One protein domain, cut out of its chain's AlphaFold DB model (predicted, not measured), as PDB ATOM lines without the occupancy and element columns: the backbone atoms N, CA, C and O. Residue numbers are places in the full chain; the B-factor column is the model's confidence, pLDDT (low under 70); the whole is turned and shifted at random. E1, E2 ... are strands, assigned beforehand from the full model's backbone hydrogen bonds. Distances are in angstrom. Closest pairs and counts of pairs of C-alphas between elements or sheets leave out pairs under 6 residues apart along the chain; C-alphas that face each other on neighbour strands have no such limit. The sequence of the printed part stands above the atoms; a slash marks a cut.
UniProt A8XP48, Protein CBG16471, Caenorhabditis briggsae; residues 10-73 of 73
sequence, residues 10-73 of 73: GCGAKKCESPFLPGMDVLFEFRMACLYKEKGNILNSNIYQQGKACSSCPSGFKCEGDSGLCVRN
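AT A GLANCE: This is residues 10 to 73 of the 73 residues of the protein "Protein CBG16471" of Caenorhabditis briggsae (UniProt A8XP48). With little regular structure, a long hairpin, E1 and E2, makes an arm, and a looping link leads to a small head holding a short hairpin, E3 and E4. Residues 20 to 25, at the arm's tip, and 38 to 51, in the link, stand free. The 64 printed residues are all strand by class, with 23 in four named strands, E1 to E4 along the chain, in two antiparallel two-stranded sheets. The whole is extended, radius of gyration of the C-alphas 20.1 A, spanning 59 by 30 by 19 A.

HOW THE PARTS SIT: Look first at the hairpin of E1, residues 10 to 17, and E2, residues 28 to 36: antiparallel at 159 degrees, with N 12 and O 33 within hydrogen-bond range at 2.9 A. In the hairpin of E3, residues 61 to 63, and E4, residues 70 to 72, antiparallel at 135 degrees, N 62 and O 71 are within range at 2.8 A. E1 and E2 are apart from E3 and E4.

IN THESE COORDINATES: Find C-alpha 10 at (-20.023, 5.541, -23.355); E1 runs 22.7 A from there, and E2 26.3 A. E3 spans 6.9 A; E4 spans 7.0 A to C-alpha 72 at (-36.611, 0.431, -19.440).

THE WHOLE: The C-alphas farthest apart, Gly 23 and Ser 59, are 59.2 A apart. The printed part has no cut; the link E2 to E3 is long, 24 residues. Look for pLDDT under 70 at residues 20 to 22, 24 and 73.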
ATOM      1  N   GLY A  10     -20.504   4.783 -22.204       98.06
ATOM      2  CA  GLY A  10     -20.023   5.541 -23.355       98.06
ATOM      3  C   GLY A  10     -18.576   5.175 -23.641       98.06
ATOM      4  O   GLY A  10     -17.742   5.240 -22.742       98.06
ATOM      5  N   CYS A  11     -18.271   4.789 -24.878       98.12
ATOM      6  CA  CYS A  11     -16.925   4.402 -25.288       98.12
ATOM      7  C   CYS A  11     -16.402   5.316 -26.395       98.12
ATOM      8  O   CYS A  11     -17.153   5.757 -27.260       98.12
ATOM      9  N   GLY A  12     -15.096   5.566 -26.380       97.81
ATOM     10  CA  GLY A  12     -14.380   6.267 -27.436       97.81
ATOM     11  C   GLY A  12     -13.088   5.537 -27.776       97.81
ATOM     12  O   GLY A  12     -12.415   5.010 -26.889       97.81
ATOM     13  N   ALA A  13     -12.743   5.518 -29.058       96.88
ATOM     14  CA  ALA A  13     -11.498   4.954 -29.558       96.88
ATOM     15  C   ALA A  13     -10.687   6.044 -30.258       96.88
ATOM     16  O   ALA A  13     -11.238   6.856 -31.002       96.88
ATOM     17  N   LYS A  14      -9.376   6.063 -30.035       95.62
ATOM     18  CA  LYS A  14      -8.464   6.997 -30.694       95.62
ATOM     19  C   LYS A  14      -7.204   6.275 -31.139       95.62
ATOM     20  O   LYS A  14      -6.624   5.506 -30.378       95.62
ATOM     21  N   LYS A  15      -6.772   6.558 -32.367       93.56
ATOM     22  CA  LYS A  15      -5.429   6.213 -32.831       93.56
ATOM     23  C   LYS A  15      -4.431   7.124 -32.117       93.56
ATOM     24  O   LYS A  15      -4.490   8.344 -32.271       93.56
ATOM     25  N   CYS A  16      -3.562   6.531 -31.322       89.50
ATOM     26  CA  CYS A  16      -2.499   7.185 -30.582       89.50
ATOM     27  C   CYS A  16      -1.149   6.725 -31.125       89.50
ATOM     28  O   CYS A  16      -1.022   5.626 -31.660       89.50
ATOM     29  N   GLU A  17      -0.137   7.565 -30.979       87.00
ATOM     30  CA  GLU A  17       1.245   7.136 -31.161       87.00
ATOM     31  C   GLU A  17       1.623   6.238 -29.979       87.00
ATOM     32  O   GLU A  17       1.337   6.560 -28.821       87.00
ATOM     33  N   SER A  18       2.206   5.084 -30.283       77.62
ATOM     34  CA  SER A  18       2.737   4.174 -29.277       77.62
ATOM     35  C   SER A  18       3.947   4.833 -28.611       77.62
ATOM     36  O   SER A  18       4.715   5.514 -29.296       77.62
ATOM     37  N   PRO A  19       4.161   4.635 -27.297       70.44
ATOM     38  CA  PRO A  19       5.343   5.152 -26.621       70.44
ATOM     39  C   PRO A  19       6.624   4.760 -27.371       70.44
ATOM     40  O   PRO A  19       6.808   3.609 -27.768       70.44
ATOM     41  N   PHE A  20       7.469   5.767 -27.591       66.44
ATOM     42  CA  PHE A  20       8.669   5.704 -28.418       66.44
ATOM     43  C   PHE A  20       9.667   4.688 -27.848       66.44
ATOM     44  O   PHE A  20      10.080   4.798 -26.693       66.44
ATOM     45  N   LEU A  21      10.096   3.726 -28.662       66.25
ATOM     46  CA  LEU A  21      11.331   2.984 -28.420       66.25
ATOM     47  C   LEU A  21      12.425   3.631 -29.286       66.25
ATOM     48  O   LEU A  21      12.193   3.825 -30.482       66.25
ATOM     49  N   PRO A  22      13.591   4.007 -28.725       67.62
ATOM     50  CA  PRO A  22      14.647   4.662 -29.493       67.62
ATOM     51  C   PRO A  22      15.062   3.815 -30.704       67.62
ATOM     52  O   PRO A  22      15.463   2.665 -30.539       67.62
ATOM     53  N   GLY A  23      14.977   4.384 -31.910       70.62
ATOM     54  CA  GLY A  23      15.392   3.722 -33.152       70.62
ATOM     55  C   GLY A  23      14.299   2.954 -33.909       70.62
ATOM     56  O   GLY A  23      14.637   2.265 -34.866       70.62
ATOM     57  N   MET A  24      13.019   3.066 -33.524       67.38
ATOM     58  CA  MET A  24      11.891   2.559 -34.321       67.38
ATOM     59  C   MET A  24      11.079   3.683 -34.972       67.38
ATOM     60  O   MET A  24      10.930   4.765 -34.403       67.38
ATOM     61  N   ASP A  25      10.532   3.394 -36.157       75.81
ATOM     62  CA  ASP A  25       9.529   4.232 -36.816       75.81
ATOM     63  C   ASP A  25       8.303   4.435 -35.913       75.81
ATOM     64  O   ASP A  25       8.008   3.608 -35.045       75.81
ATOM     65  N   VAL A  26       7.569   5.534 -36.121       73.50
ATOM     66  CA  VAL A  26       6.355   5.844 -35.353       73.50
ATOM     67  C   VAL A  26       5.357   4.693 -35.474       73.50
ATOM     68  O   VAL A  26       4.732   4.483 -36.515       73.50
ATOM     69  N   LEU A  27       5.190   3.956 -34.377       81.38
ATOM     70  CA  LEU A  27       4.153   2.947 -34.240       81.38
ATOM     71  C   LEU A  27       2.863   3.620 -33.780       81.38
ATOM     72  O   LEU A  27       2.874   4.535 -32.957       81.38
ATOM     73  N   PHE A  28       1.734   3.141 -34.288       85.12
ATOM     74  CA  PHE A  28       0.420   3.609 -33.873       85.12
ATOM     75  C   PHE A  28      -0.350   2.489 -33.190       85.12
ATOM     76  O   PHE A  28      -0.359   1.355 -33.664       85.12
ATOM     77  N   GLU A  29      -1.058   2.831 -32.123       88.94
ATOM     78  CA  GLU A  29      -1.973   1.944 -31.414       88.94
ATOM     79  C   GLU A  29      -3.369   2.565 -31.337       88.94
ATOM     80  O   GLU A  29      -3.526   3.785 -31.301       88.94
ATOM     81  N   PHE A  30      -4.413   1.742 -31.297       92.62
ATOM     82  CA  PHE A  30      -5.755   2.223 -30.979       92.62
ATOM     83  C   PHE A  30      -5.990   2.081 -29.480       92.62
ATOM     84  O   PHE A  30      -6.025   0.972 -28.953       92.62
ATOM     85  N   ARG A  31      -6.188   3.204 -28.790       94.06
ATOM     86  CA  ARG A  31      -6.599   3.218 -27.384       94.06
ATOM     87  C   ARG A  31      -8.103   3.386 -27.298       94.06
ATOM     88  O   ARG A  31      -8.656   4.315 -27.887       94.06
ATOM     89  N   MET A  32      -8.751   2.506 -26.543       96.56
ATOM     90  CA  MET A  32     -10.182   2.582 -26.266       96.56
ATOM     91  C   MET A  32     -10.408   2.856 -24.787       96.56
ATOM     92  O   MET A  32      -9.792   2.226 -23.930       96.56
ATOM     93  N   ALA A  33     -11.301   3.791 -24.493       96.62
ATOM     94  CA  ALA A  33     -11.742   4.083 -23.141       96.62
ATOM     95  C   ALA A  33     -13.265   4.010 -23.090       96.62
ATOM     96  O   ALA A  33     -13.941   4.577 -23.946       96.62
ATOM     97  N   CYS A  34     -13.789   3.325 -22.078       97.44
ATOM     98  CA  CYS A  34     -15.212   3.295 -21.778       97.44
ATOM     99  C   CYS A  34     -15.446   3.886 -20.394       97.44
ATOM    100  O   CYS A  34     -14.787   3.503 -19.426       97.44
ATOM    101  N   LEU A  35     -16.401   4.801 -20.315       97.12
ATOM    102  CA  LEU A  35     -16.893   5.374 -19.078       97.12
ATOM    103  C   LEU A  35     -18.282   4.822 -18.794       97.12
ATOM    104  O   LEU A  35     -19.100   4.639 -19.695       97.12
ATOM    105  N   TYR A  36     -18.528   4.571 -17.520       96.56
ATOM    106  CA  TYR A  36     -19.785   4.067 -17.003       96.56
ATOM    107  C   TYR A  36     -20.424   5.170 -16.173       96.56
ATOM    108  O   TYR A  36     -19.724   5.812 -15.388       96.56
ATOM    109  N   LYS A  37     -21.724   5.419 -16.361       95.44
ATOM    110  CA  LYS A  37     -22.399   6.528 -15.672       95.44
ATOM    111  C   LYS A  37     -22.440   6.307 -14.162       95.44
ATOM    112  O   LYS A  37     -21.985   7.162 -13.410       95.44
ATOM    113  N   GLU A  38     -22.964   5.160 -13.742       95.38
ATOM    114  CA  GLU A  38     -22.945   4.769 -12.336       95.38
ATOM    115  C   GLU A  38     -21.651   4.035 -12.017       95.38
ATOM    116  O   GLU A  38     -21.226   3.137 -12.755       95.38
ATOM    117  N   LYS A  39     -21.024   4.426 -10.905       93.06
ATOM    118  CA  LYS A  39     -19.768   3.824 -10.464       93.06
ATOM    119  C   LYS A  39     -20.000   2.368 -10.048       93.06
ATOM    120  O   LYS A  39     -20.850   2.074  -9.214       93.06
ATOM    121  N   GLY A  40     -19.195   1.474 -10.605       94.69
ATOM    122  CA  GLY A  40     -19.068   0.096 -10.137       94.69
ATOM    123  C   GLY A  40     -17.762  -0.114  -9.376       94.69
ATOM    124  O   GLY A  40     -17.131   0.841  -8.919       94.69
ATOM    125  N   ASN A  41     -17.327  -1.372  -9.286       95.50
ATOM    126  CA  ASN A  41     -16.035  -1.783  -8.719       95.50
ATOM    127  C   ASN A  41     -15.796  -1.247  -7.298       95.50
ATOM    128  O   ASN A  41     -14.683  -0.868  -6.930       95.50
ATOM    129  N   ILE A  42     -16.860  -1.207  -6.496       96.38
ATOM    130  CA  ILE A  42     -16.795  -0.777  -5.102       96.38
ATOM    131  C   ILE A  42     -16.270  -1.948  -4.268       96.38
ATOM    132  O   ILE A  42     -16.846  -3.036  -4.282       96.38
ATOM    133  N   LEU A  43     -15.173  -1.721  -3.541       97.12
ATOM    134  CA  LEU A  43     -14.575  -2.721  -2.654       97.12
ATOM    135  C   LEU A  43     -15.598  -3.238  -1.637       97.12
ATOM    136  O   LEU A  43     -16.348  -2.457  -1.055       97.12
ATOM    137  N   ASN A  44     -15.588  -4.553  -1.410       96.31
ATOM    138  CA  ASN A  44     -16.491  -5.255  -0.490       96.31
ATOM    139  C   ASN A  44     -17.990  -5.103  -0.816       96.31
ATOM    140  O   ASN A  44     -18.828  -5.324   0.056       96.31
ATOM    141  N   SER A  45     -18.334  -4.741  -2.055       95.94
ATOM    142  CA  SER A  45     -19.713  -4.722  -2.547       95.94
ATOM    143  C   SER A  45     -19.937  -5.826  -3.578       95.94
ATOM    144  O   SER A  45     -19.016  -6.218  -4.301       95.94
ATOM    145  N   ASN A  46     -21.170  -6.317  -3.664       95.62
ATOM    146  CA  ASN A  46     -21.553  -7.313  -4.657       95.62
ATOM    147  C   ASN A  46     -21.727  -6.650  -6.032       95.62
ATOM    148  O   ASN A  46     -22.383  -5.620  -6.144       95.62
ATOM    149  N   ILE A  47     -21.185  -7.277  -7.081       97.06
ATOM    150  CA  ILE A  47     -21.306  -6.804  -8.475       97.06
ATOM    151  C   ILE A  47     -22.777  -6.817  -8.931       97.06
ATOM    152  O   ILE A  47     -23.222  -5.941  -9.668       97.06
ATOM    153  N   TYR A  48     -23.524  -7.821  -8.481       96.50
ATOM    154  CA  TYR A  48     -24.954  -8.005  -8.691       96.50
ATOM    155  C   TYR A  48     -25.514  -8.856  -7.546       96.50
ATOM    156  O   TYR A  48     -24.774  -9.580  -6.874       96.50
ATOM    157  N   GLN A  49     -26.825  -8.796  -7.318       95.81
ATOM    158  CA  GLN A  49     -27.487  -9.702  -6.381       95.81
ATOM    159  C   GLN A  49     -27.650 -11.082  -7.023       95.81
ATOM    160  O   GLN A  49     -28.160 -11.197  -8.137       95.81
ATOM    161  N   GLN A  50     -27.215 -12.136  -6.333       96.56
ATOM    162  CA  GLN A  50     -27.390 -13.501  -6.822       96.56
ATOM    163  C   GLN A  50     -28.859 -13.926  -6.703       96.56
ATOM    164  O   GLN A  50     -29.484 -13.745  -5.659       96.56
ATOM    165  N   GLY A  51     -29.399 -14.527  -7.760       96.25
ATOM    166  CA  GLY A  51     -30.784 -14.978  -7.802       96.25
ATOM    167  C   GLY A  51     -31.177 -15.481  -9.186       96.25
ATOM    168  O   GLY A  51     -30.343 -15.576 -10.090       96.25
ATOM    169  N   LYS A  52     -32.462 -15.808  -9.353       97.06
ATOM    170  CA  LYS A  52     -33.025 -16.096 -10.677       97.06
ATOM    171  C   LYS A  52     -32.983 -14.814 -11.520       97.06
ATOM    172  O   LYS A  52     -33.245 -13.733 -10.997       97.06
ATOM    173  N   ALA A  53     -32.696 -14.931 -12.817       95.81
ATOM    174  CA  ALA A  53     -32.727 -13.789 -13.731       95.81
ATOM    175  C   ALA A  53     -34.035 -12.990 -13.576       95.81
ATOM    176  O   ALA A  53     -35.115 -13.572 -13.427       95.81
ATOM    177  N   CYS A  54     -33.911 -11.663 -13.559       95.38
ATOM    178  CA  CYS A  54     -35.000 -10.709 -13.349       95.38
ATOM    179  C   CYS A  54     -35.798 -10.814 -12.035       95.38
ATOM    180  O   CYS A  54     -36.782 -10.089 -11.887       95.38
ATOM    181  N   SER A  55     -35.417 -11.652 -11.059       96.25
ATOM    182  CA  SER A  55     -36.189 -11.781  -9.809       96.25
ATOM    183  C   SER A  55     -36.218 -10.506  -8.963       96.25
ATOM    184  O   SER A  55     -37.040 -10.402  -8.058       96.25
ATOM    185  N   SER A  56     -35.325  -9.556  -9.256       96.31
ATOM    186  CA  SER A  56     -35.129  -8.318  -8.499       96.31
ATOM    187  C   SER A  56     -34.977  -7.087  -9.410       96.31
ATOM    188  O   SER A  56     -34.183  -6.201  -9.103       96.31
ATOM    189  N   CYS A  57     -35.682  -7.020 -10.550       96.00
ATOM    190  CA  CYS A  57     -35.635  -5.815 -11.390       96.00
ATOM    191  C   CYS A  57     -36.184  -4.581 -10.642       96.00
ATOM    192  O   CYS A  57     -37.226  -4.685  -9.986       96.00
ATOM    193  N   PRO A  58     -35.525  -3.412 -10.747       94.75
ATOM    194  CA  PRO A  58     -35.976  -2.197 -10.081       94.75
ATOM    195  C   PRO A  58     -37.259  -1.635 -10.709       94.75
ATOM    196  O   PRO A  58     -37.600  -1.912 -11.861       94.75
ATOM    197  N   SER A  59     -37.969  -0.796  -9.952       94.56
ATOM    198  CA  SER A  59     -39.187  -0.126 -10.419       94.56
ATOM    199  C   SER A  59     -38.951   0.660 -11.712       94.56
ATOM    200  O   SER A  59     -37.982   1.409 -11.828       94.56
ATOM    201  N   GLY A  60     -39.866   0.519 -12.674       93.69
ATOM    202  CA  GLY A  60     -39.770   1.164 -13.991       93.69
ATOM    203  C   GLY A  60     -39.013   0.350 -15.045       93.69
ATOM    204  O   GLY A  60     -38.948   0.775 -16.198       93.69
ATOM    205  N   PHE A  61     -38.493  -0.825 -14.681       95.81
ATOM    206  CA  PHE A  61     -37.869  -1.767 -15.605       95.81
ATOM    207  C   PHE A  61     -38.735  -3.016 -15.771       95.81
ATOM    208  O   PHE A  61     -39.490  -3.402 -14.877       95.81
ATOM    209  N   LYS A  62     -38.608  -3.664 -16.926       95.38
ATOM    210  CA  LYS A  62     -39.204  -4.969 -17.214       95.38
ATOM    211  C   LYS A  62     -38.114  -5.980 -17.522       95.38
ATOM    212  O   LYS A  62     -37.038  -5.617 -17.982       95.38
ATOM    213  N   CYS A  63     -38.411  -7.247 -17.265       96.19
ATOM    214  CA  CYS A  63     -37.543  -8.334 -17.687       96.19
ATOM    215  C   CYS A  63     -37.624  -8.505 -19.203       96.19
ATOM    216  O   CYS A  63     -38.718  -8.698 -19.739       96.19
ATOM    217  N   GLU A  64     -36.479  -8.469 -19.868       96.25
ATOM    218  CA  GLU A  64     -36.322  -8.948 -21.234       96.25
ATOM    219  C   GLU A  64     -36.012 -10.452 -21.163       96.25
ATOM    220  O   GLU A  64     -35.063 -10.872 -20.498       96.25
ATOM    221  N   GLY A  65     -36.892 -11.267 -21.748       91.94
ATOM    222  CA  GLY A  65     -36.942 -12.706 -21.495       91.94
ATOM    223  C   GLY A  65     -35.750 -13.482 -22.049       91.94
ATOM    224  O   GLY A  65     -35.324 -14.444 -21.411       91.94
ATOM    225  N   ASP A  66     -35.201 -13.058 -23.186       94.88
ATOM    226  CA  ASP A  66     -34.149 -13.805 -23.875       94.88
ATOM    227  C   ASP A  66     -32.770 -13.541 -23.253       94.88
ATOM    228  O   ASP A  66     -31.967 -14.463 -23.100       94.88
ATOM    229  N   SER A  67     -32.493 -12.301 -22.840       94.44
ATOM    230  CA  SER A  67     -31.233 -11.926 -22.182       94.44
ATOM    231  C   SER A  67     -31.260 -12.064 -20.661       94.44
ATOM    232  O   SER A  67     -30.200 -12.148 -20.038       94.44
ATOM    233  N   GLY A  68     -32.445 -12.053 -20.040       95.25
ATOM    234  CA  GLY A  68     -32.590 -11.998 -18.585       95.25
ATOM    235  C   GLY A  68     -32.191 -10.650 -17.968       95.25
ATOM    236  O   GLY A  68     -31.937 -10.584 -16.761       95.25
ATOM    237  N   LEU A  69     -32.110  -9.587 -18.778       96.75
ATOM    238  CA  LEU A  69     -31.774  -8.232 -18.343       96.75
ATOM    239  C   LEU A  69     -33.023  -7.423 -17.979       96.75
ATOM    240  O   LEU A  69     -34.108  -7.607 -18.531       96.75
ATOM    241  N   CYS A  70     -32.852  -6.469 -17.067       96.81
ATOM    242  CA  CYS A  70     -33.871  -5.472 -16.763       96.81
ATOM    243  C   CYS A  70     -33.740  -4.301 -17.749       96.81
ATOM    244  O   CYS A  70     -32.707  -3.633 -17.769       96.81
ATOM    245  N   VAL A  71     -34.776  -4.022 -18.541       95.62
ATOM    246  CA  VAL A  71     -34.794  -2.950 -19.554       95.62
ATOM    247  C   VAL A  71     -35.870  -1.909 -19.246       95.62
ATOM    248  O   VAL A  71     -36.944  -2.250 -18.738       95.62
ATOM    249  N   ARG A  72     -35.595  -0.629 -19.528       90.12
ATOM    250  CA  ARG A  72     -36.611   0.431 -19.440       90.12
ATOM    251  C   ARG A  72     -37.637   0.270 -20.552       90.12
ATOM    252  O   ARG A  72     -37.295  -0.074 -21.680       90.12
ATOM    253  N   ASN A  73     -38.889   0.504 -20.182       65.94
ATOM    254  CA  ASN A  73     -40.045   0.387 -21.058       65.94
ATOM    255  C   ASN A  73     -40.331   1.677 -21.832       65.94
ATOM    256  O   ASN A  73     -39.878   2.751 -21.376       65.94
TER     257      ASN A  73